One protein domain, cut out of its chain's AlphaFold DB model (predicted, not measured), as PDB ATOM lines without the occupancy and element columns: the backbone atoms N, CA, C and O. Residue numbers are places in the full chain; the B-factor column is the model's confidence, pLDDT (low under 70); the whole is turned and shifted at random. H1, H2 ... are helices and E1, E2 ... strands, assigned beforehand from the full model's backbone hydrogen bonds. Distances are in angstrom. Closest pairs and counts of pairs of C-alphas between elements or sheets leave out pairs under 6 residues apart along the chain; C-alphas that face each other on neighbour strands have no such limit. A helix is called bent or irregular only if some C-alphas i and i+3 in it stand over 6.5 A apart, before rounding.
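AT A GLANCE: This is residues 312 to 335, 380 to 430, 474 to 554 and 966 to 988 of the 988 residues of an uncharacterized protein of Spiribacter sp. E85 (UniProt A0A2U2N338). One broad, twisted sheet of eight antiparallel strands makes the body, with H3 packed along one face near its E4 end. H2 starts over the E4 end and sticks out with residues 419 to 430, while the long bent helix H4 starts at the other part of the sheet, by E6, E7 and E8, and sticks out with residues 540 to 554 as a second, longer arm; short H1 sits off the strand ends. The printed part has 179 residues, with four named helices and eight named strands that follow along the chain as E1 E2 H1 E3 H2 E4 E5 H3 E6 H4 E7 E8, and the sheet runs, strand beside strand, E4 E5 E3 E2 E1 E6 E7 E8. The class is mixed, helices and strands. The whole is loose, with a radius of gyration of the C-alphas of 19.7 A and spans of 62 by 52 by 37 A.

HOW THE PARTS SIT: Residues 312 to 327 hold no named element and lead to E1, residues 328 to 333, an inner strand. E2, residues 380 to 385, is its antiparallel neighbour, with N 330 and O 383 at 2.8 A. H1, residues 393 to 398, is not on the sheet. E3, residues 402 to 407, is antiparallel to E2, with N 384 and O 403 at 2.8 A. H2, residues 411 to 427, is on the sheet at a height of 10.4 A. E4, residues 474 to 478, is an edge strand; H2 runs along it, at 9 degrees on the local plane, and their closest C-alphas, those of Asp 411 and Val 477, are 6.4 A apart. E5, residues 481 to 486, forms a hairpin with E4, with N 483 and O 476 at 2.8 A, and is antiparallel to E3, with N 404 and O 484 at 2.8 A. H3, residues 488 to 500, is on the sheet at a height of 7.9 A, over E5 and only just over E3, on which 3 of its C-alphas fall. H3 runs along E5 at 21 degrees on the local plane; their closest C-alphas, those of Ala 485 and Met 491, are 5.2 A apart. E6, residues 519 to 523, is antiparallel to E1, with N 522 and O 329 at 2.8 A. H4, residues 525 to 552, was assigned as one helix by its hydrogen bonds but is bent: C-alphas 538 and 541 are 6.8 A apart. Its arms H4a, residues 525 to 538, and H4b, residues 541 to 552, stand at a steep tilt of 37 degrees, only just past shallow. H4a is on the sheet, over none of its strands, on the opposite face from H3; H4b is not on it. Helices on both faces of the sheet make three layers: H2 and H4a on one face, H3 on the other. E7, residues 966 to 973, is antiparallel to E6, with N 521 and O 968 at 2.8 A. E8, residues 976 to 984, the other edge strand, forms a hairpin with E7, with N 969 and O 980 at 2.8 A. Every O i to N i+4 pair is within hydrogen-bond range in H1, H4a and H4b; H2 has 12 of 13 and H3 has 7 of 9.

IN THESE COORDINATES: E1 begins at C-alpha 328, (162.528, 137.984, 114.637), and is 17.1 A long. H2 measures 24.8 A, H3 19.8 A, H4a 19.9 A and H4b 16.4 A. H4b ends at C-alpha 552, (149.055, 97.638, 121.478). E7 measures 22.7 A and E8 25.2 A, ending at C-alpha 984, (176.327, 133.007, 118.025).

THE WHOLE: The C-alphas of Asp 410 and Glu 552, the two farthest apart, are 62.7 A apart. Three cuts interrupt the printed part, with C-alpha gaps of 7.9 A from 335 to 380, 21.7 A from 430 to 474 and 46.1 A from 554 to 966. Of the links printed whole, H3 to E6 is long, with 18 residues. The mean pLDDT of the printed part is 83.0; residues 398, 429 to 430, 504 to 512, 542 to 554 and 988 are under 70.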
ATOM      1  N   ARG A 312     171.592 143.291  90.816       81.44
ATOM      2  CA  ARG A 312     172.893 143.794  91.315       81.44
ATOM      3  C   ARG A 312     172.829 145.141  92.038       81.44
ATOM      4  O   ARG A 312     173.719 145.437  92.826       81.44
ATOM      5  N   ASP A 313     171.782 145.916  91.776       83.50
ATOM      6  CA  ASP A 313     171.509 147.209  92.410       83.50
ATOM      7  C   ASP A 313     170.413 147.107  93.494       83.50
ATOM      8  O   ASP A 313     169.950 148.118  94.019       83.50
ATOM      9  N   CYS A 314     169.980 145.886  93.828       86.31
ATOM     10  CA  CYS A 314     168.874 145.622  94.741       86.31
ATOM     11  C   CYS A 314     169.368 145.529  96.191       86.31
ATOM     12  O   CYS A 314     170.182 144.671  96.535       86.31
ATOM     13  N   ALA A 315     168.838 146.389  97.054       84.00
ATOM     14  CA  ALA A 315     169.131 146.422  98.480       84.00
ATOM     15  C   ALA A 315     167.828 146.549  99.275       84.00
ATOM     16  O   ALA A 315     166.837 147.040  98.741       84.00
ATOM     17  N   VAL A 316     167.848 146.120 100.538       86.88
ATOM     18  CA  VAL A 316     166.737 146.331 101.482       86.88
ATOM     19  C   VAL A 316     167.025 147.455 102.467       86.88
ATOM     20  O   VAL A 316     168.176 147.637 102.886       86.88
ATOM     21  N   ASP A 317     165.979 148.158 102.898       76.44
ATOM     22  CA  ASP A 317     166.059 149.101 104.011       76.44
ATOM     23  C   ASP A 317     166.334 148.340 105.332       76.44
ATOM     24  O   ASP A 317     165.567 147.448 105.727       76.44
ATOM     25  N   PRO A 318     167.441 148.642 106.044       70.25
ATOM     26  CA  PRO A 318     167.705 148.080 107.363       70.25
ATOM     27  C   PRO A 318     166.828 148.662 108.484       70.25
ATOM     28  O   PRO A 318     166.741 148.044 109.545       70.25
ATOM     29  N   ASP A 319     166.206 149.827 108.294       71.56
ATOM     30  CA  ASP A 319     165.528 150.598 109.343       71.56
ATOM     31  C   ASP A 319     164.020 150.281 109.448       71.56
ATOM     32  O   ASP A 319     163.165 151.164 109.570       71.56
ATOM     33  N   VAL A 320     163.682 148.989 109.458       80.19
ATOM     34  CA  VAL A 320     162.296 148.520 109.611       80.19
ATOM     35  C   VAL A 320     161.768 148.798 111.019       80.19
ATOM     36  O   VAL A 320     162.389 148.419 112.018       80.19
ATOM     37  N   ALA A 321     160.585 149.409 111.100       84.50
ATOM     38  CA  ALA A 321     159.894 149.621 112.364       84.50
ATOM     39  C   ALA A 321     159.359 148.294 112.931       84.50
ATOM     40  O   ALA A 321     158.636 147.565 112.248       84.50
ATOM     41  N   ALA A 322     159.704 147.984 114.183       87.00
ATOM     42  CA  ALA A 322     159.272 146.764 114.861       87.00
ATOM     43  C   ALA A 322     159.130 146.989 116.379       87.00
ATOM     44  O   ALA A 322     159.973 147.683 116.959       87.00
ATOM     45  N   PRO A 323     158.115 146.397 117.041       88.81
ATOM     46  CA  PRO A 323     157.873 146.593 118.470       88.81
ATOM     47  C   PRO A 323     159.040 146.162 119.362       88.81
ATOM     48  O   PRO A 323     159.780 145.218 119.056       88.81
ATOM     49  N   ALA A 324     159.160 146.793 120.529       82.38
ATOM     50  CA  ALA A 324     160.045 146.309 121.585       82.38
ATOM     51  C   ALA A 324     159.711 144.850 121.970       82.38
ATOM     52  O   ALA A 324     158.548 144.493 122.146       82.38
ATOM     53  N   GLY A 325     160.737 144.003 122.110       79.81
ATOM     54  CA  GLY A 325     160.572 142.570 122.399       79.81
ATOM     55  C   GLY A 325     160.318 141.675 121.177       79.81
ATOM     56  O   GLY A 325     160.084 140.486 121.354       79.81
ATOM     57  N   THR A 326     160.390 142.218 119.955       88.81
ATOM     58  CA  THR A 326     160.371 141.433 118.706       88.81
ATOM     59  C   THR A 326     161.424 140.317 118.727       88.81
ATOM     60  O   THR A 326     162.603 140.573 118.972       88.81
ATOM     61  N   VAL A 327     160.995 139.090 118.423       89.19
ATOM     62  CA  VAL A 327     161.814 137.864 118.407       89.19
ATOM     63  C   VAL A 327     162.538 137.685 117.078       89.19
ATOM     64  O   VAL A 327     163.661 137.186 117.060       89.19
ATOM     65  N   GLY A 328     161.939 138.114 115.967       89.31
ATOM     66  CA  GLY A 328     162.528 137.984 114.637       89.31
ATOM     67  C   GLY A 328     162.201 139.159 113.721       89.31
ATOM     68  O   GLY A 328     161.086 139.668 113.714       89.31
ATOM     69  N   VAL A 329     163.170 139.576 112.911       88.00
ATOM     70  CA  VAL A 329     162.986 140.510 111.791       88.00
ATOM     71  C   VAL A 329     163.693 139.919 110.584       88.00
ATOM     72  O   VAL A 329     164.854 139.530 110.686       88.00
ATOM     73  N   SER A 330     163.039 139.868 109.428       88.62
ATOM     74  CA  SER A 330     163.716 139.563 108.164       88.62
ATOM     75  C   SER A 330     163.182 140.422 107.026       88.62
ATOM     76  O   SER A 330     161.987 140.398 106.758       88.62
ATOM     77  N   SER A 331     164.067 141.160 106.359       89.56
ATOM     78  CA  SER A 331     163.764 141.942 105.155       89.56
ATOM     79  C   SER A 331     164.309 141.221 103.932       89.56
ATOM     80  O   SER A 331     165.422 140.688 103.974       89.56
ATOM     81  N   ARG A 332     163.555 141.218 102.834       90.81
ATOM     82  CA  ARG A 332     164.007 140.721 101.529       90.81
ATOM     83  C   ARG A 332     163.517 141.632 100.417       90.81
ATOM     84  O   ARG A 332     162.353 142.023 100.422       90.81
ATOM     85  N   TYR A 333     164.390 141.889  99.454       91.50
ATOM     86  CA  TYR A 333     164.016 142.491  98.188       91.50
ATOM     87  C   TYR A 333     163.295 141.440  97.328       91.50
ATOM     88  O   TYR A 333     163.694 140.272  97.285       91.50
ATOM     89  N   LEU A 334     162.211 141.846  96.677       87.06
ATOM     90  CA  LEU A 334     161.279 140.999  95.949       87.06
ATOM     91  C   LEU A 334     160.709 141.770  94.751       87.06
ATOM     92  O   LEU A 334     159.651 142.383  94.837       87.06
ATOM     93  N   ASN A 335     161.391 141.672  93.609       88.88
ATOM     94  CA  ASN A 335     160.943 142.238  92.334       88.88
ATOM     95  C   ASN A 335     159.727 141.468  91.773       88.88
ATOM     96  O   ASN A 335     159.868 140.611  90.893       88.88
ATOM     97  N   GLU A 380     159.933 145.428  98.468       90.00
ATOM     98  CA  GLU A 380     160.478 144.912  99.731       90.00
ATOM     99  C   GLU A 380     159.403 144.235 100.577       90.00
ATOM    100  O   GLU A 380     158.272 144.703 100.691       90.00
ATOM    101  N   VAL A 381     159.779 143.131 101.223       91.56
ATOM    102  CA  VAL A 381     158.950 142.455 102.220       91.56
ATOM    103  C   VAL A 381     159.722 142.295 103.519       91.56
ATOM    104  O   VAL A 381     160.784 141.668 103.562       91.56
ATOM    105  N   HIS A 382     159.160 142.835 104.597       91.56
ATOM    106  CA  HIS A 382     159.687 142.691 105.946       91.56
ATOM    107  C   HIS A 382     158.759 141.795 106.765       91.56
ATOM    108  O   HIS A 382     157.584 142.101 106.946       91.56
ATOM    109  N   ARG A 383     159.272 140.683 107.286       92.94
ATOM    110  CA  ARG A 383     158.554 139.787 108.197       92.94
ATOM    111  C   ARG A 383     159.039 140.011 109.623       92.94
ATOM    112  O   ARG A 383     160.228 139.842 109.896       92.94
ATOM    113  N   ILE A 384     158.110 140.365 110.503       91.75
ATOM    114  CA  ILE A 384     158.320 140.653 111.922       91.75
ATOM    115  C   ILE A 384     157.674 139.533 112.741       91.75
ATOM    116  O   ILE A 384     156.470 139.320 112.640       91.75
ATOM    117  N   GLU A 385     158.446 138.815 113.547       92.06
ATOM    118  CA  GLU A 385     157.977 137.781 114.474       92.06
ATOM    119  C   GLU A 385     157.988 138.364 115.896       92.06
ATOM    120  O   GLU A 385     159.045 138.650 116.454       92.06
ATOM    121  N   LEU A 386     156.810 138.577 116.488       91.38
ATOM    122  CA  LEU A 386     156.648 139.221 117.802       91.38
ATOM    123  C   LEU A 386     156.747 138.229 118.973       91.38
ATOM    124  O   LEU A 386     156.852 138.644 120.122       91.38
ATOM    125  N   ALA A 387     156.672 136.929 118.693       90.75
ATOM    126  CA  ALA A 387     156.752 135.841 119.662       90.75
ATOM    127  C   ALA A 387     157.356 134.593 118.989       90.75
ATOM    128  O   ALA A 387     157.226 134.455 117.768       90.75
ATOM    129  N   PRO A 388     157.987 133.672 119.741       88.81
ATOM    130  CA  PRO A 388     158.421 132.399 119.181       88.81
ATOM    131  C   PRO A 388     157.210 131.477 118.966       88.81
ATOM    132  O   PRO A 388     156.156 131.665 119.577       88.81
ATOM    133  N   LEU A 389     157.364 130.452 118.126       81.19
ATOM    134  CA  LEU A 389     156.420 129.334 118.095       81.19
ATOM    135  C   LEU A 389     156.511 128.587 119.432       81.19
ATOM    136  O   LEU A 389     157.602 128.176 119.804       81.19
ATOM    137  N   ASP A 390     155.388 128.427 120.131       81.44
ATOM    138  CA  ASP A 390     155.298 127.795 121.451       81.44
ATOM    139  C   ASP A 390     154.133 126.785 121.518       81.44
ATOM    140  O   ASP A 390     153.375 126.616 120.557       81.44
ATOM    141  N   SER A 391     153.975 126.109 122.658       79.62
ATOM    142  CA  SER A 391     152.921 125.109 122.888       79.62
ATOM    143  C   SER A 391     151.526 125.689 123.151       79.62
ATOM    144  O   SER A 391     150.562 124.938 123.332       79.62
ATOM    145  N   ARG A 392     151.362 127.018 123.191       82.69
ATOM    146  CA  ARG A 392     150.073 127.633 123.530       82.69
ATOM    147  C   ARG A 392     149.101 127.403 122.383       82.69
ATOM    148  O   ARG A 392     149.412 127.680 121.227       82.69
ATOM    149  N   LEU A 393     147.868 127.008 122.707       77.06
ATOM    150  CA  LEU A 393     146.826 126.728 121.709       77.06
ATOM    151  C   LEU A 393     146.666 127.863 120.682       77.06
ATOM    152  O   LEU A 393     146.489 127.599 119.502       77.06
ATOM    153  N   GLY A 394     146.792 129.126 121.102       72.19
ATOM    154  CA  GLY A 394     146.720 130.266 120.185       72.19
ATOM    155  C   GLY A 394     147.876 130.360 119.177       72.19
ATOM    156  O   GLY A 394     147.658 130.869 118.084       72.19
ATOM    157  N   SER A 395     149.072 129.877 119.517       75.81
ATOM    158  CA  SER A 395     150.236 129.822 118.620       75.81
ATOM    159  C   SER A 395     150.169 128.611 117.690       75.81
ATOM    160  O   SER A 395     150.557 128.709 116.532       75.81
ATOM    161  N   LEU A 396     149.617 127.490 118.162       74.25
ATOM    162  CA  LEU A 396     149.366 126.300 117.341       74.25
ATOM    163  C   LEU A 396     148.233 126.516 116.326       74.25
ATOM    164  O   LEU A 396     148.319 126.050 115.195       74.25
ATOM    165  N   VAL A 397     147.173 127.226 116.726       71.06
ATOM    166  CA  VAL A 397     145.968 127.444 115.909       71.06
ATOM    167  C   VAL A 397     146.113 128.627 114.947       71.06
ATOM    168  O   VAL A 397     145.645 128.527 113.817       71.06
ATOM    169  N   TRP A 398     146.749 129.732 115.359       68.25
ATOM    170  CA  TRP A 398     146.846 130.960 114.548       68.25
ATOM    171  C   TRP A 398     148.266 131.342 114.121       68.25
ATOM    172  O   TRP A 398     148.441 132.423 113.557       68.25
ATOM    173  N   LEU A 399     149.262 130.483 114.372       79.81
ATOM    174  CA  LEU A 399     150.693 130.821 114.360       79.81
ATOM    175  C   LEU A 399     151.059 131.840 115.467       79.81
ATOM    176  O   LEU A 399     150.191 132.543 116.005       79.81
ATOM    177  N   PRO A 400     152.339 131.927 115.878       87.31
ATOM    178  CA  PRO A 400     152.773 132.988 116.777       87.31
ATOM    179  C   PRO A 400     152.510 134.377 116.163       87.31
ATOM    180  O   PRO A 400     152.649 134.536 114.947       87.31
ATOM    181  N   PRO A 401     152.153 135.388 116.985       92.69
ATOM    182  CA  PRO A 401     152.038 136.785 116.574       92.69
ATOM    183  C   PRO A 401     153.185 137.249 115.677       92.69
ATOM    184  O   PRO A 401     154.337 137.319 116.095       92.69
ATOM    185  N   GLN A 402     152.846 137.589 114.439       94.12
ATOM    186  CA  GLN A 402     153.770 138.054 113.415       94.12
ATOM    187  C   GLN A 402     153.072 139.041 112.473       94.12
ATOM    188  O   GLN A 402     151.840 139.098 112.406       94.12
ATOM    189  N   ALA A 403     153.855 139.799 111.715       95.25
ATOM    190  CA  ALA A 403     153.354 140.664 110.662       95.25
ATOM    191  C   ALA A 403     154.251 140.640 109.423       95.25
ATOM    192  O   ALA A 403     155.466 140.477 109.523       95.25
ATOM    193  N   LEU A 404     153.640 140.840 108.259       94.88
ATOM    194  CA  LEU A 404     154.327 141.304 107.062       94.88
ATOM    195  C   LEU A 404     154.132 142.817 106.969       94.88
ATOM    196  O   LEU A 404     153.016 143.308 107.124       94.88
ATOM    197  N   VAL A 405     155.215 143.541 106.725       93.56
ATOM    198  CA  VAL A 405     155.233 144.973 106.440       93.56
ATOM    199  C   VAL A 405     155.803 145.128 105.038       93.56
ATOM    200  O   VAL A 405     156.877 144.607 104.740       93.56
ATOM    201  N   LEU A 406     155.052 145.799 104.178       93.19
ATOM    202  CA  LEU A 406     155.333 145.981 102.758       93.19
ATOM    203  C   LEU A 406     155.314 147.491 102.494       93.19
ATOM    204  O   LEU A 406     154.290 148.113 102.793       93.19
ATOM    205  N   PRO A 407     156.386 148.117 101.979       92.81
ATOM    206  CA  PRO A 407     156.309 149.497 101.513       92.81
ATOM    207  C   PRO A 407     155.263 149.627 100.403       92.81
ATOM    208  O   PRO A 407     155.041 148.686  99.639       92.81
ATOM    209  N   VAL A 408     154.625 150.790 100.303       94.19
ATOM    210  CA  VAL A 408     153.678 151.115  99.230       94.19
ATOM    211  C   VAL A 408     153.987 152.488  98.637       94.19
ATOM    212  O   VAL A 408     154.508 153.366  99.324       94.19
ATOM    213  N   THR A 409     153.697 152.672  97.349       90.62
ATOM    214  CA  THR A 409     154.010 153.914  96.619       90.62
ATOM    215  C   THR A 409     153.054 155.054  96.972       90.62
ATOM    216  O   THR A 409     153.480 156.206  97.066       90.62
ATOM    217  N   ASP A 410     151.782 154.728  97.210       92.06
ATOM    218  CA  ASP A 410     150.761 155.641  97.707       92.06
ATOM    219  C   ASP A 410     149.813 154.933  98.687       92.06
ATOM    220  O   ASP A 410     149.364 153.801  98.490       92.06
ATOM    221  N   ASP A 411     149.505 155.649  99.761       94.19
ATOM    222  CA  ASP A 411     148.740 155.176 100.907       94.19
ATOM    223  C   ASP A 411     147.257 154.929 100.543       94.19
ATOM    224  O   ASP A 411     146.611 154.041 101.102       94.19
ATOM    225  N   ALA A 412     146.678 155.715  99.627       93.44
ATOM    226  CA  ALA A 412     145.292 155.553  99.183       93.44
ATOM    227  C   ALA A 412     145.178 154.446  98.127       93.44
ATOM    228  O   ALA A 412     144.333 153.563  98.276       93.44
ATOM    229  N   ALA A 413     146.083 154.427  97.142       91.88
ATOM    230  CA  ALA A 413     146.163 153.376  96.129       91.88
ATOM    231  C   ALA A 413     146.322 151.981  96.757       91.88
ATOM    232  O   ALA A 413     145.646 151.044  96.348       91.88
ATOM    233  N   ALA A 414     147.133 151.849  97.813       94.19
ATOM    234  CA  ALA A 414     147.269 150.590  98.545       94.19
ATOM    235  C   ALA A 414     145.973 150.139  99.241       94.19
ATOM    236  O   ALA A 414     145.672 148.946  99.269       94.19
ATOM    237  N   ARG A 415     145.176 151.069  99.791       93.81
ATOM    238  CA  ARG A 415     143.871 150.733 100.392       93.81
ATOM    239  C   ARG A 415     142.877 150.289  99.319       93.81
ATOM    240  O   ARG A 415     142.242 149.254  99.489       93.81
ATOM    241  N   GLU A 416     142.781 151.030  98.215       92.00
ATOM    242  CA  GLU A 416     141.914 150.681  97.080       92.00
ATOM    243  C   GLU A 416     142.319 149.338  96.448       92.00
ATOM    244  O   GLU A 416     141.458 148.498  96.188       92.00
ATOM    245  N   GLY A 417     143.620 149.086  96.287       90.69
ATOM    246  CA  GLY A 417     144.166 147.841  95.748       90.69
ATOM    247  C   GLY A 417     143.914 146.618  96.632       90.69
ATOM    248  O   GLY A 417     143.492 145.577  96.130       90.69
ATOM    249  N   VAL A 418     144.091 146.730  97.956       91.69
ATOM    250  CA  VAL A 418     143.773 145.630  98.887       91.69
ATOM    251  C   VAL A 418     142.269 145.333  98.919       91.69
ATOM    252  O   VAL A 418     141.887 144.165  98.956       91.69
ATOM    253  N   GLU A 419     141.409 146.353  98.862       90.31
ATOM    254  CA  GLU A 419     139.957 146.152  98.754       90.31
ATOM    255  C   GLU A 419     139.575 145.458  97.441       90.31
ATOM    256  O   GLU A 419     138.862 144.452  97.462       90.31
ATOM    257  N   ALA A 420     140.119 145.919  96.311       88.75
ATOM    258  CA  ALA A 420     139.908 145.298  95.007       88.75
ATOM    259  C   ALA A 420     140.414 143.844  94.971       88.75
ATOM    260  O   ALA A 420     139.748 142.976  94.408       88.75
ATOM    261  N   LEU A 421     141.543 143.541  95.623       87.69
ATOM    262  CA  LEU A 421     142.062 142.179  95.770       87.69
ATOM    263  C   LEU A 421     141.123 141.291  96.605       87.69
ATOM    264  O   LEU A 421     140.916 140.128  96.261       87.69
ATOM    265  N   LEU A 422     140.536 141.812  97.687       85.00
ATOM    266  CA  LEU A 422     139.579 141.065  98.511       85.00
ATOM    267  C   LEU A 422     138.256 140.808  97.773       85.00
ATOM    268  O   LEU A 422     137.732 139.696  97.852       85.00
ATOM    269  N   GLU A 423     137.739 141.789  97.030       84.62
ATOM    270  CA  GLU A 423     136.553 141.622  96.176       84.62
ATOM    271  C   GLU A 423     136.814 140.601  95.057       84.62
ATOM    272  O   GLU A 423     136.030 139.671  94.855       84.62
ATOM    273  N   ALA A 424     137.969 140.706  94.399       82.44
ATOM    274  CA  ALA A 424     138.427 139.775  93.380       82.44
ATOM    275  C   ALA A 424     138.545 138.328  93.897       82.44
ATOM    276  O   ALA A 424     138.059 137.398  93.251       82.44
ATOM    277  N   LEU A 425     139.140 138.124  95.077       77.69
ATOM    278  CA  LEU A 425     139.240 136.802  95.708       77.69
ATOM    279  C   LEU A 425     137.867 136.242  96.107       77.69
ATOM    280  O   LEU A 425     137.647 135.039  95.974       77.69
ATOM    281  N   ALA A 426     136.937 137.092  96.554       75.69
ATOM    282  CA  ALA A 426     135.568 136.691  96.885       75.69
ATOM    283  C   ALA A 426     134.724 136.320  95.648       75.69
ATOM    284  O   ALA A 426     133.767 135.554  95.770       75.69
ATOM    285  N   ALA A 427     135.075 136.831  94.464       74.81
ATOM    286  CA  ALA A 427     134.418 136.502  93.199       74.81
ATOM    287  C   ALA A 427     134.886 135.168  92.577       74.81
ATOM    288  O   ALA A 427     134.229 134.652  91.668       74.81
ATOM    289  N   LEU A 428     136.000 134.588  93.045       72.50
ATOM    290  CA  LEU A 428     136.504 133.312  92.531       72.50
ATOM    291  C   LEU A 428     135.642 132.127  93.010       72.50
ATOM    292  O   LEU A 428     135.336 132.031  94.199       72.50
ATOM    293  N   PRO A 429     135.318 131.147  92.140       68.12
ATOM    294  CA  PRO A 429     134.511 129.972  92.489       68.12
ATOM    295  C   PRO A 429     135.328 128.904  93.248       68.12
ATOM    296  O   PRO A 429     135.322 127.722  92.897       68.12
ATOM    297  N   LEU A 430     136.047 129.323  94.294       65.12
ATOM    298  CA  LEU A 430     136.969 128.511  95.095       65.12
ATOM    299  C   LEU A 430     136.314 127.240  95.650       65.12
ATOM    300  O   LEU A 430     136.906 126.169  95.550       65.12
ATOM    301  N   ALA A 474     144.587 140.737 110.428       95.62
ATOM    302  CA  ALA A 474     144.234 142.138 110.277       95.62
ATOM    303  C   ALA A 474     145.120 142.767 109.210       95.62
ATOM    304  O   ALA A 474     146.294 142.411 109.105       95.62
ATOM    305  N   TRP A 475     144.578 143.723 108.464       97.00
ATOM    306  CA  TRP A 475     145.367 144.586 107.600       97.00
ATOM    307  C   TRP A 475     145.079 146.062 107.874       97.00
ATOM    308  O   TRP A 475     143.995 146.426 108.338       97.00
ATOM    309  N   ALA A 476     146.091 146.890 107.643       97.69
ATOM    310  CA  ALA A 476     146.040 148.341 107.768       97.69
ATOM    311  C   ALA A 476     147.095 148.960 106.845       97.69
ATOM    312  O   ALA A 476     148.120 148.333 106.575       97.69
ATOM    313  N   VAL A 477     146.870 150.194 106.397       97.06
ATOM    314  CA  VAL A 477     147.874 150.987 105.672       97.06
ATOM    315  C   VAL A 477     148.183 152.232 106.496       97.06
ATOM    316  O   VAL A 477     147.252 152.941 106.894       97.06
ATOM    317  N   ALA A 478     149.461 152.472 106.785       94.31
ATOM    318  CA  ALA A 478     149.941 153.626 107.541       94.31
ATOM    319  C   ALA A 478     151.415 153.922 107.229       94.31
ATOM    320  O   ALA A 478     152.216 152.997 107.124       94.31
ATOM    321  N   ASP A 479     151.775 155.208 107.159       92.06
ATOM    322  CA  ASP A 479     153.160 155.678 106.975       92.06
ATOM    323  C   ASP A 479     153.863 155.054 105.749       92.06
ATOM    324  O   ASP A 479     154.994 154.576 105.835       92.06
ATOM    325  N   GLY A 480     153.165 154.990 104.604       93.00
ATOM    326  CA  GLY A 480     153.711 154.424 103.366       93.00
ATOM    327  C   GLY A 480     153.926 152.910 103.424       93.00
ATOM    328  O   GLY A 480     154.755 152.377 102.686       93.00
ATOM    329  N   ARG A 481     153.220 152.201 104.317       94.00
ATOM    330  CA  ARG A 481     153.352 150.751 104.520       94.00
ATOM    331  C   ARG A 481     151.995 150.061 104.623       94.00
ATOM    332  O   ARG A 481     151.143 150.466 105.412       94.00
ATOM    333  N   LEU A 482     151.837 148.955 103.900       95.94
ATOM    334  CA  LEU A 482     150.808 147.948 104.154       95.94
ATOM    335  C   LEU A 482     151.311 146.987 105.239       95.94
ATOM    336  O   LEU A 482     152.374 146.381 105.111       95.94
ATOM    337  N   ILE A 483     150.526 146.831 106.302       96.69
ATOM    338  CA  ILE A 483     150.781 145.909 107.409       96.69
ATOM    339  C   ILE A 483     149.751 144.779 107.329       96.69
ATOM    340  O   ILE A 483     148.550 145.042 107.316       96.69
ATOM    341  N   LEU A 484     150.209 143.527 107.323       96.31
ATOM    342  CA  LEU A 484     149.392 142.312 107.387       96.31
ATOM    343  C   LEU A 484     149.767 141.542 108.658       96.31
ATOM    344  O   LEU A 484     150.842 140.952 108.722       96.31
ATOM    345  N   ALA A 485     148.913 141.548 109.681       96.12
ATOM    346  CA  ALA A 485     149.228 141.031 111.014       96.12
ATOM    347  C   ALA A 485     148.397 139.786 111.371       96.12
ATOM    348  O   ALA A 485     147.165 139.813 111.306       96.12
ATOM    349  N   THR A 486     149.061 138.705 111.788       92.00
ATOM    350  CA  THR A 486     148.438 137.413 112.115       92.00
ATOM    351  C   THR A 486     148.971 136.837 113.441       92.00
ATOM    352  O   THR A 486     150.185 136.799 113.642       92.00
ATOM    353  N   PRO A 487     148.100 136.403 114.379       91.56
ATOM    354  CA  PRO A 487     146.668 136.710 114.452       91.56
ATOM    355  C   PRO A 487     146.390 138.221 114.527       91.56
ATOM    356  O   PRO A 487     147.271 139.001 114.879       91.56
ATOM    357  N   ALA A 488     145.142 138.641 114.291       92.25
ATOM    358  CA  ALA A 488     144.733 140.056 114.206       92.25
ATOM    359  C   ALA A 488     145.180 140.949 115.392       92.25
ATOM    360  O   ALA A 488     145.342 142.158 115.236       92.25
ATOM    361  N   ARG A 489     145.407 140.360 116.577       91.50
ATOM    362  CA  ARG A 489     145.954 141.032 117.775       91.50
ATOM    363  C   ARG A 489     147.376 141.587 117.598       91.50
ATOM    364  O   ARG A 489     147.760 142.478 118.343       91.50
ATOM    365  N   ALA A 490     148.147 141.084 116.632       94.88
ATOM    366  CA  ALA A 490     149.486 141.584 116.316       94.88
ATOM    367  C   ALA A 490     149.463 142.985 115.669       94.88
ATOM    368  O   ALA A 490     150.489 143.656 115.639       94.88
ATOM    369  N   MET A 491     148.303 143.455 115.190       96.56
ATOM    370  CA  MET A 491     148.181 144.749 114.513       96.56
ATOM    371  C   MET A 491     148.428 145.950 115.431       96.56
ATOM    372  O   MET A 491     149.094 146.894 115.023       96.56
ATOM    373  N   GLU A 492     147.902 145.940 116.658       95.38
ATOM    374  CA  GLU A 492     147.991 147.105 117.555       95.38
ATOM    375  C   GLU A 492     149.452 147.414 117.957       95.38
ATOM    376  O   GLU A 492     149.871 148.553 117.752       95.38
ATOM    377  N   PRO A 493     150.284 146.432 118.381       94.56
ATOM    378  CA  PRO A 493     151.718 146.660 118.582       94.56
ATOM    379  C   PRO A 493     152.450 147.117 117.314       94.56
ATOM    380  O   PRO A 493     153.311 147.987 117.386       94.56
ATOM    381  N   MET A 494     152.112 146.554 116.148       95.31
ATOM    382  CA  MET A 494     152.753 146.930 114.882       95.31
ATOM    383  C   MET A 494     152.433 148.367 114.465       95.31
ATOM    384  O   MET A 494     153.332 149.075 114.020       95.31
ATOM    385  N   LEU A 495     151.187 148.815 114.634       95.44
ATOM    386  CA  LEU A 495     150.804 150.207 114.392       95.44
ATOM    387  C   LEU A 495     151.475 151.151 115.385       95.44
ATOM    388  O   LEU A 495     151.930 152.213 114.973       95.44
ATOM    389  N   ASP A 496     151.589 150.767 116.658       93.81
ATOM    390  CA  ASP A 496     152.352 151.537 117.643       93.81
ATOM    391  C   ASP A 496     153.804 151.722 117.196       93.81
ATOM    392  O   ASP A 496     154.283 152.857 117.151       93.81
ATOM    393  N   ALA A 497     154.469 150.643 116.777       91.75
ATOM    394  CA  ALA A 497     155.853 150.704 116.329       91.75
ATOM    395  C   ALA A 497     156.035 151.516 115.037       91.75
ATOM    396  O   ALA A 497     156.934 152.352 114.966       91.75
ATOM    397  N   VAL A 498     155.176 151.314 114.033       91.12
ATOM    398  CA  VAL A 498     155.230 152.048 112.756       91.12
ATOM    399  C   VAL A 498     154.959 153.540 112.968       91.12
ATOM    400  O   VAL A 498     155.765 154.361 112.543       91.12
ATOM    401  N   LEU A 499     153.893 153.907 113.689       91.12
ATOM    402  CA  LEU A 499     153.517 155.312 113.912       91.12
ATOM    403  C   LEU A 499     154.496 156.074 114.819       91.12
ATOM    404  O   LEU A 499     154.605 157.295 114.711       91.12
ATOM    405  N   ALA A 500     155.184 155.384 115.732       88.81
ATOM    406  CA  ALA A 500     156.212 155.982 116.584       88.81
ATOM    407  C   ALA A 500     157.622 155.948 115.961       88.81
ATOM    408  O   ALA A 500     158.536 156.573 116.502       88.81
ATOM    409  N   GLY A 501     157.816 155.223 114.853       80.75
ATOM    410  CA  GLY A 501     159.140 154.937 114.298       80.75
ATOM    411  C   GLY A 501     160.022 154.112 115.246       80.75
ATOM    412  O   GLY A 501     161.245 154.282 115.247       80.75
ATOM    413  N   GLU A 502     159.421 153.261 116.087       80.19
ATOM    414  CA  GLU A 502     160.158 152.403 117.016       80.19
ATOM    415  C   GLU A 502     161.017 151.391 116.264       80.19
ATOM    416  O   GLU A 502     160.604 150.777 115.280       80.19
ATOM    417  N   ARG A 503     162.229 151.193 116.777       70.69
ATOM    418  CA  ARG A 503     163.210 150.250 116.247       70.69
ATOM    419  C   ARG A 503     163.504 149.203 117.320       70.69
ATOM    420  O   ARG A 503     163.589 149.575 118.496       70.69
ATOM    421  N   PRO A 504     163.713 147.928 116.957       65.00
ATOM    422  CA  PRO A 504     163.910 146.863 117.931       65.00
ATOM    423  C   PRO A 504     165.192 147.101 118.750       65.00
ATOM    424  O   PRO A 504     166.319 147.021 118.256       65.00
ATOM    425  N   ALA A 505     165.016 147.430 120.032       54.47
ATOM    426  CA  ALA A 505     166.110 147.767 120.936       54.47
ATOM    427  C   ALA A 505     167.047 146.566 121.167       54.47
ATOM    428  O   ALA A 505     166.599 145.436 121.338       54.47
ATOM    429  N   GLY A 506     168.362 146.810 121.181       49.31
ATOM    430  CA  GLY A 506     169.377 145.759 121.363       49.31
ATOM    431  C   GLY A 506     169.606 144.854 120.143       49.31
ATOM    432  O   GLY A 506     170.499 144.009 120.175       49.31
ATOM    433  N   LEU A 507     168.860 145.047 119.050       51.94
ATOM    434  CA  LEU A 507     168.932 144.225 117.845       51.94
ATOM    435  C   LEU A 507     169.305 145.074 116.612       51.94
ATOM    436  O   LEU A 507     168.422 145.420 115.831       51.94
ATOM    437  N   PRO A 508     170.593 145.410 116.373       51.19
ATOM    438  CA  PRO A 508     170.982 146.063 115.125       51.19
ATOM    439  C   PRO A 508     170.654 145.148 113.935       51.19
ATOM    440  O   PRO A 508     171.307 144.121 113.728       51.19
ATOM    441  N   VAL A 509     169.621 145.529 113.174       53.72
ATOM    442  CA  VAL A 509     169.028 144.757 112.062       53.72
ATOM    443  C   VAL A 509     170.075 144.439 110.989       53.72
ATOM    444  O   VAL A 509     170.112 143.344 110.441       53.72
ATOM    445  N   ARG A 510     171.004 145.374 110.773       54.06
ATOM    446  CA  ARG A 510     172.115 145.289 109.814       54.06
ATOM    447  C   ARG A 510     173.361 144.561 110.345       54.06
ATOM    448  O   ARG A 510     174.428 144.714 109.765       54.06
ATOM    449  N   GLY A 511     173.280 143.862 111.482       51.22
ATOM    450  CA  GLY A 511     174.427 143.399 112.282       51.22
ATOM    451  C   GLY A 511     175.447 142.520 111.543       51.22
ATOM    452  O   GLY A 511     175.360 141.301 111.606       51.22
ATOM    453  N   GLY A 512     176.432 143.147 110.893       61.75
ATOM    454  CA  GLY A 512     177.455 142.492 110.065       61.75
ATOM    455  C   GLY A 512     177.114 142.389 108.571       61.75
ATOM    456  O   GLY A 512     177.973 141.991 107.789       61.75
ATOM    457  N   ALA A 513     175.904 142.778 108.157       73.12
ATOM    458  CA  ALA A 513     175.488 142.756 106.758       73.12
ATOM    459  C   ALA A 513     176.234 143.833 105.935       73.12
ATOM    460  O   ALA A 513     176.329 144.980 106.389       73.12
ATOM    461  N   PRO A 514     176.750 143.502 104.736       77.31
ATOM    462  CA  PRO A 514     177.422 144.463 103.865       77.31
ATOM    463  C   PRO A 514     176.438 145.468 103.245       77.31
ATOM    464  O   PRO A 514     175.232 145.224 103.159       77.31
ATOM    465  N   ASP A 515     176.963 146.592 102.755       77.06
ATOM    466  CA  ASP A 515     176.211 147.467 101.852       77.06
ATOM    467  C   ASP A 515     175.829 146.702 100.570       77.06
ATOM    468  O   ASP A 515     176.637 145.943 100.036       77.06
ATOM    469  N   GLY A 516     174.595 146.885 100.088       78.06
ATOM    470  CA  GLY A 516     174.060 146.118  98.953       78.06
ATOM    471  C   GLY A 516     173.536 144.718  99.307       78.06
ATOM    472  O   GLY A 516     173.367 143.883  98.421       78.06
ATOM    473  N   ALA A 517     173.281 144.422 100.587       86.88
ATOM    474  CA  ALA A 517     172.537 143.221 100.959       86.88
ATOM    475  C   ALA A 517     171.076 143.307 100.462       86.88
ATOM    476  O   ALA A 517     170.352 144.239 100.816       86.88
ATOM    477  N   HIS A 518     170.636 142.317  99.679       89.50
ATOM    478  CA  HIS A 518     169.255 142.180  99.184       89.50
ATOM    479  C   HIS A 518     168.352 141.416 100.167       89.50
ATOM    480  O   HIS A 518     167.142 141.310  99.970       89.50
ATOM    481  N   ALA A 519     168.936 140.833 101.213       89.25
ATOM    482  CA  ALA A 519     168.214 140.230 102.318       89.25
ATOM    483  C   ALA A 519     168.991 140.435 103.618       89.25
ATOM    484  O   ALA A 519     170.217 140.352 103.631       89.25
ATOM    485  N   ILE A 520     168.278 140.645 104.719       87.88
ATOM    486  CA  ILE A 520     168.829 140.685 106.079       87.88
ATOM    487  C   ILE A 520     167.856 139.988 107.027       87.88
ATOM    488  O   ILE A 520     166.645 140.010 106.815       87.88
ATOM    489  N   ALA A 521     168.377 139.354 108.068       87.50
ATOM    490  CA  ALA A 521     167.590 138.689 109.092       87.50
ATOM    491  C   ALA A 521     168.245 138.845 110.466       87.50
ATOM    492  O   ALA A 521     169.467 138.886 110.586       87.50
ATOM    493  N   ARG A 522     167.429 138.890 111.515       85.31
ATOM    494  CA  ARG A 522     167.850 138.946 112.914       85.31
ATOM    495  C   ARG A 522     166.854 138.168 113.764       85.31
ATOM    496  O   ARG A 522     165.655 138.340 113.577       85.31
ATOM    497  N   VAL A 523     167.347 137.312 114.657       87.81
ATOM    498  CA  VAL A 523     166.527 136.392 115.461       87.81
ATOM    499  C   VAL A 523     167.084 136.287 116.883       87.81
ATOM    500  O   VAL A 523     168.283 136.070 117.074       87.81
ATOM    501  N   ASP A 524     166.218 136.398 117.887       89.19
ATOM    502  CA  ASP A 524     166.493 136.009 119.272       89.19
ATOM    503  C   ASP A 524     166.507 134.475 119.371       89.19
ATOM    504  O   ASP A 524     165.514 133.836 119.719       89.19
ATOM    505  N   GLY A 525     167.656 133.882 119.024       87.12
ATOM    506  CA  GLY A 525     167.889 132.437 119.090       87.12
ATOM    507  C   GLY A 525     167.444 131.818 120.425       87.12
ATOM    508  O   GLY A 525     166.657 130.872 120.401       87.12
ATOM    509  N   PRO A 526     167.852 132.360 121.588       90.62
ATOM    510  CA  PRO A 526     167.371 131.907 122.891       90.62
ATOM    511  C   PRO A 526     165.851 131.890 123.052       90.62
ATOM    512  O   PRO A 526     165.334 130.991 123.710       90.62
ATOM    513  N   ALA A 527     165.118 132.879 122.534       90.12
ATOM    514  CA  ALA A 527     163.653 132.876 122.576       90.12
ATOM    515  C   ALA A 527     163.050 131.844 121.608       90.12
ATOM    516  O   ALA A 527     162.144 131.106 121.992       90.12
ATOM    517  N   THR A 528     163.578 131.739 120.383       87.50
ATOM    518  CA  THR A 528     163.137 130.752 119.384       87.50
ATOM    519  C   THR A 528     163.319 129.315 119.872       87.50
ATOM    520  O   THR A 528     162.384 128.522 119.786       87.50
ATOM    521  N   TYR A 529     164.489 128.971 120.420       88.00
ATOM    522  CA  TYR A 529     164.772 127.607 120.875       88.00
ATOM    523  C   TYR A 529     164.020 127.235 122.164       88.00
ATOM    524  O   TYR A 529     163.594 126.091 122.272       88.00
ATOM    525  N   ARG A 530     163.746 128.186 123.076       90.69
ATOM    526  CA  ARG A 530     162.820 127.965 124.213       90.69
ATOM    527  C   ARG A 530     161.383 127.698 123.757       90.69
ATOM    528  O   ARG A 530     160.704 126.857 124.330       90.69
ATOM    529  N   GLY A 531     160.915 128.383 122.713       82.94
ATOM    530  CA  GLY A 531     159.604 128.089 122.127       82.94
ATOM    531  C   GLY A 531     159.524 126.670 121.546       82.94
ATOM    532  O   GLY A 531     158.535 125.968 121.753       82.94
ATOM    533  N   LEU A 532     160.599 126.215 120.887       82.44
ATOM    534  CA  LEU A 532     160.713 124.842 120.386       82.44
ATOM    535  C   LEU A 532     160.801 123.807 121.519       82.44
ATOM    536  O   LEU A 532     160.146 122.775 121.423       82.44
ATOM    537  N   GLU A 533     161.531 124.094 122.597       88.19
ATOM    538  CA  GLU A 533     161.557 123.291 123.829       88.19
ATOM    539  C   GLU A 533     160.140 123.133 124.411       88.19
ATOM    540  O   GLU A 533     159.666 122.007 124.568       88.19
ATOM    541  N   GLU A 534     159.411 124.238 124.631       86.94
ATOM    542  CA  GLU A 534     158.015 124.216 125.104       86.94
ATOM    543  C   GLU A 534     157.096 123.410 124.164       86.94
ATOM    544  O   GLU A 534     156.252 122.638 124.629       86.94
ATOM    545  N   LEU A 535     157.249 123.579 122.845       79.81
ATOM    546  CA  LEU A 535     156.474 122.874 121.822       79.81
ATOM    547  C   LEU A 535     156.740 121.364 121.836       79.81
ATOM    548  O   LEU A 535     155.796 120.575 121.870       79.81
ATOM    549  N   PHE A 536     158.007 120.953 121.786       81.00
ATOM    550  CA  PHE A 536     158.364 119.540 121.731       81.00
ATOM    551  C   PHE A 536     158.050 118.832 123.052       81.00
ATOM    552  O   PHE A 536     157.550 117.711 123.013       81.00
ATOM    553  N   ALA A 537     158.209 119.496 124.202       81.88
ATOM    554  CA  ALA A 537     157.803 118.961 125.502       81.88
ATOM    555  C   ALA A 537     156.288 118.696 125.562       81.88
ATOM    556  O   ALA A 537     155.860 117.621 125.983       81.88
ATOM    557  N   ALA A 538     155.468 119.628 125.062       75.81
ATOM    558  CA  ALA A 538     154.016 119.452 124.988       75.81
ATOM    559  C   ALA A 538     153.577 118.341 124.010       75.81
ATOM    560  O   ALA A 538     152.492 117.779 124.165       75.81
ATOM    561  N   LEU A 539     154.402 118.016 123.009       73.75
ATOM    562  CA  LEU A 539     154.145 116.945 122.042       73.75
ATOM    563  C   LEU A 539     154.714 115.582 122.467       73.75
ATOM    564  O   LEU A 539     154.215 114.565 121.984       73.75
ATOM    565  N   ALA A 540     155.701 115.534 123.367       72.00
ATOM    566  CA  ALA A 540     156.403 114.303 123.728       72.00
ATOM    567  C   ALA A 540     155.479 113.246 124.357       72.00
ATOM    568  O   ALA A 540     155.442 112.106 123.892       72.00
ATOM    569  N   GLN A 541     154.668 113.628 125.351       75.06
ATOM    570  CA  GLN A 541     153.694 112.724 125.977       75.06
ATOM    571  C   GLN A 541     152.607 112.238 124.990       75.06
ATOM    572  O   GLN A 541     152.422 111.022 124.885       75.06
ATOM    573  N   PRO A 542     151.923 113.108 124.211       63.75
ATOM    574  CA  PRO A 542     151.007 112.664 123.159       63.75
ATOM    575  C   PRO A 542     151.652 111.744 122.114       63.75
ATOM    576  O   PRO A 542     151.034 110.759 121.718       63.75
ATOM    577  N   ALA A 543     152.884 112.030 121.680       61.31
ATOM    578  CA  ALA A 543     153.598 111.210 120.702       61.31
ATOM    579  C   ALA A 543     153.944 109.823 121.264       61.31
ATOM    580  O   ALA A 543     153.669 108.817 120.606       61.31
ATOM    581  N   ALA A 544     154.454 109.754 122.498       62.56
ATOM    582  CA  ALA A 544     154.684 108.499 123.210       62.56
ATOM    583  C   ALA A 544     153.382 107.696 123.368       62.56
ATOM    584  O   ALA A 544     153.351 106.498 123.090       62.56
ATOM    585  N   TYR A 545     152.280 108.353 123.739       58.88
ATOM    586  CA  TYR A 545     150.995 107.698 123.983       58.88
ATOM    587  C   TYR A 545     150.353 107.154 122.698       58.88
ATOM    588  O   TYR A 545     149.928 105.999 122.663       58.88
ATOM    589  N   VAL A 546     150.333 107.946 121.620       56.50
ATOM    590  CA  VAL A 546     149.852 107.508 120.296       56.50
ATOM    591  C   VAL A 546     150.710 106.367 119.751       56.50
ATOM    592  O   VAL A 546     150.181 105.438 119.143       56.50
ATOM    593  N   THR A 547     152.020 106.401 119.998       57.41
ATOM    594  CA  THR A 547     152.934 105.327 119.592       57.41
ATOM    595  C   THR A 547     152.673 104.044 120.382       57.41
ATOM    596  O   THR A 547     152.556 102.987 119.769       57.41
ATOM    597  N   ARG A 548     152.463 104.131 121.705       66.88
ATOM    598  CA  ARG A 548     152.060 102.996 122.555       66.88
ATOM    599  C   ARG A 548     150.747 102.361 122.083       66.88
ATOM    600  O   ARG A 548     150.720 101.163 121.830       66.88
ATOM    601  N   LEU A 549     149.692 103.152 121.862       56.66
ATOM    602  CA  LEU A 549     148.426 102.647 121.300       56.66
ATOM    603  C   LEU A 549     148.625 101.994 119.920       56.66
ATOM    604  O   LEU A 549     147.991 100.989 119.590       56.66
ATOM    605  N   GLY A 550     149.528 102.549 119.109       53.16
ATOM    606  CA  GLY A 550     149.923 101.981 117.823       53.16
ATOM    607  C   GLY A 550     150.619 100.619 117.925       53.16
ATOM    608  O   GLY A 550     150.490  99.839 116.989       53.16
ATOM    609  N   LEU A 551     151.313 100.331 119.033       58.66
ATOM    610  CA  LEU A 551     151.951  99.041 119.336       58.66
ATOM    611  C   LEU A 551     150.976  98.041 119.983       58.66
ATOM    612  O   LEU A 551     151.041  96.849 119.711       58.66
ATOM    613  N   GLU A 552     150.044  98.504 120.813       58.50
ATOM    614  CA  GLU A 552     149.055  97.638 121.478       58.50
ATOM    615  C   GLU A 552     147.994  97.119 120.498       58.50
ATOM    616  O   GLU A 552     147.577  95.965 120.558       58.50
ATOM    617  N   THR A 553     147.603  97.944 119.522       52.16
ATOM    618  CA  THR A 553     146.694  97.538 118.432       52.16
ATOM    619  C   THR A 553     147.366  96.684 117.350       52.16
ATOM    620  O   THR A 553     146.687  96.150 116.470       52.16
ATOM    621  N   ALA A 554     148.694  96.566 117.395       47.34
ATOM    622  CA  ALA A 554     149.521  95.908 116.394       47.34
ATOM    623  C   ALA A 554     149.696  94.407 116.653       47.34
ATOM    624  O   ALA A 554     149.438  93.594 115.763       47.34
ATOM    625  N   GLY A 966     171.161 136.245 117.151       86.75
ATOM    626  CA  GLY A 966     171.952 136.175 115.930       86.75
ATOM    627  C   GLY A 966     171.253 136.808 114.739       86.75
ATOM    628  O   GLY A 966     170.250 137.512 114.871       86.75
ATOM    629  N   GLY A 967     171.789 136.563 113.553       86.88
ATOM    630  CA  GLY A 967     171.258 137.136 112.326       86.88
ATOM    631  C   GLY A 967     171.970 136.631 111.088       86.88
ATOM    632  O   GLY A 967     172.850 135.778 111.163       86.88
ATOM    633  N   GLY A 968     171.571 137.155 109.940       88.62
ATOM    634  CA  GLY A 968     172.121 136.783 108.652       88.62
ATOM    635  C   GLY A 968     171.835 137.804 107.567       88.62
ATOM    636  O   GLY A 968     171.101 138.770 107.769       88.62
ATOM    637  N   TYR A 969     172.432 137.586 106.406       90.19
ATOM    638  CA  TYR A 969     172.311 138.449 105.243       90.19
ATOM    639  C   TYR A 969     172.385 137.639 103.946       90.19
ATOM    640  O   TYR A 969     172.951 136.544 103.906       90.19
ATOM    641  N   GLY A 970     171.804 138.191 102.885       90.56
ATOM    642  CA  GLY A 970     171.951 137.762 101.501       90.56
ATOM    643  C   GLY A 970     172.590 138.883 100.687       90.56
ATOM    644  O   GLY A 970     172.153 140.030 100.764       90.56
ATOM    645  N   VAL A 971     173.630 138.565  99.919       91.31
ATOM    646  CA  VAL A 971     174.367 139.508  99.062       91.31
ATOM    647  C   VAL A 971     174.667 138.863  97.709       91.31
ATOM    648  O   VAL A 971     174.738 137.636  97.608       91.31
ATOM    649  N   VAL A 972     174.832 139.673  96.661       91.50
ATOM    650  CA  VAL A 972     175.299 139.194  95.353       91.50
ATOM    651  C   VAL A 972     176.746 139.624  95.130       91.50
ATOM    652  O   VAL A 972     177.079 140.803  95.188       91.50
ATOM    653  N   GLU A 973     177.614 138.653  94.863       89.62
ATOM    654  CA  GLU A 973     179.034 138.836  94.574       89.62
ATOM    655  C   GLU A 973     179.312 138.329  93.147       89.62
ATOM    656  O   GLU A 973     179.476 137.132  92.900       89.62
ATOM    657  N   GLY A 974     179.326 139.249  92.174       90.69
ATOM    658  CA  GLY A 974     179.513 138.933  90.753       90.69
ATOM    659  C   GLY A 974     178.321 138.179  90.153       90.69
ATOM    660  O   GLY A 974     177.269 138.774  89.921       90.69
ATOM    661  N   ASP A 975     178.511 136.879  89.908       94.06
ATOM    662  CA  ASP A 975     177.489 135.935  89.419       94.06
ATOM    663  C   ASP A 975     177.108 134.898  90.500       94.06
ATOM    664  O   ASP A 975     176.667 133.787  90.221       94.06
ATOM    665  N   THR A 976     177.329 135.228  91.774       92.75
ATOM    666  CA  THR A 976     176.986 134.377  92.917       92.75
ATOM    667  C   THR A 976     176.053 135.107  93.874       92.75
ATOM    668  O   THR A 976     176.419 136.145  94.416       92.75
ATOM    669  N   VAL A 977     174.895 134.517  94.166       91.62
ATOM    670  CA  VAL A 977     174.062 134.893  95.316       91.62
ATOM    671  C   VAL A 977     174.575 134.109  96.527       91.62
ATOM    672  O   VAL A 977     174.619 132.879  96.479       91.62
ATOM    673  N   ARG A 978     174.994 134.780  97.603       91.62
ATOM    674  CA  ARG A 978     175.417 134.142  98.864       91.62
ATOM    675  C   ARG A 978     174.473 134.548  99.987       91.62
ATOM    676  O   ARG A 978     174.171 135.729 100.122       91.62
ATOM    677  N   SER A 979     174.093 133.596 100.835       90.38
ATOM    678  CA  SER A 979     173.501 133.880 102.143       90.38
ATOM    679  C   SER A 979     174.355 133.319 103.276       90.38
ATOM    680  O   SER A 979     174.934 132.240 103.155       90.38
ATOM    681  N   GLU A 980     174.389 134.015 104.404       88.88
ATOM    682  CA  GLU A 980     175.030 133.566 105.639       88.88
ATOM    683  C   GLU A 980     174.166 133.990 106.823       88.88
ATOM    684  O   GLU A 980     173.765 135.145 106.901       88.88
ATOM    685  N   SER A 981     173.900 133.062 107.738       87.56
ATOM    686  CA  SER A 981     173.205 133.287 109.003       87.56
ATOM    687  C   SER A 981     173.980 132.610 110.125       87.56
ATOM    688  O   SER A 981     174.346 131.444 109.998       87.56
ATOM    689  N   VAL A 982     174.198 133.311 111.234       87.12
ATOM    690  CA  VAL A 982     174.886 132.793 112.421       87.12
ATOM    691  C   VAL A 982     174.049 133.098 113.659       87.12
ATOM    692  O   VAL A 982     173.694 134.251 113.913       87.12
ATOM    693  N   LEU A 983     173.755 132.060 114.441       87.19
ATOM    694  CA  LEU A 983     173.291 132.182 115.822       87.19
ATOM    695  C   LEU A 983     174.517 132.003 116.726       87.19
ATOM    696  O   LEU A 983     175.006 130.876 116.843       87.19
ATOM    697  N   PRO A 984     175.079 133.088 117.288       88.75
ATOM    698  CA  PRO A 984     176.327 133.007 118.025       88.75
ATOM    699  C   PRO A 984     176.176 132.197 119.309       88.75
ATOM    700  O   PRO A 984     175.097 132.158 119.907       88.75
ATOM    701  N   TRP A 985     177.273 131.587 119.755       87.88
ATOM    702  CA  TRP A 985     177.352 131.100 121.130       87.88
ATOM    703  C   TRP A 985     177.290 132.285 122.090       87.88
ATOM    704  O   TRP A 985     177.783 133.376 121.795       87.88
ATOM    705  N   ARG A 986     176.674 132.067 123.244       87.69
ATOM    706  CA  ARG A 986     176.698 133.011 124.350       87.69
ATOM    707  C   ARG A 986     178.115 133.064 124.925       87.69
ATOM    708  O   ARG A 986     178.750 132.027 125.090       87.69
ATOM    709  N   GLU A 987     178.614 134.265 125.199       71.62
ATOM    710  CA  GLU A 987     179.817 134.426 126.022       71.62
ATOM    711  C   GLU A 987     179.427 134.156 127.487       71.62
ATOM    712  O   GLU A 987     178.460 134.755 127.973       71.62
ATOM    713  N   ASP A 988     180.137 133.220 128.132       54.00
ATOM    714  CA  ASP A 988     179.946 132.790 129.533       54.00
ATOM    715  C   ASP A 988     180.376 133.870 130.556       54.00
ATOM    716  O   ASP A 988     181.488 134.433 130.400       54.00
TER     717      ASP A 988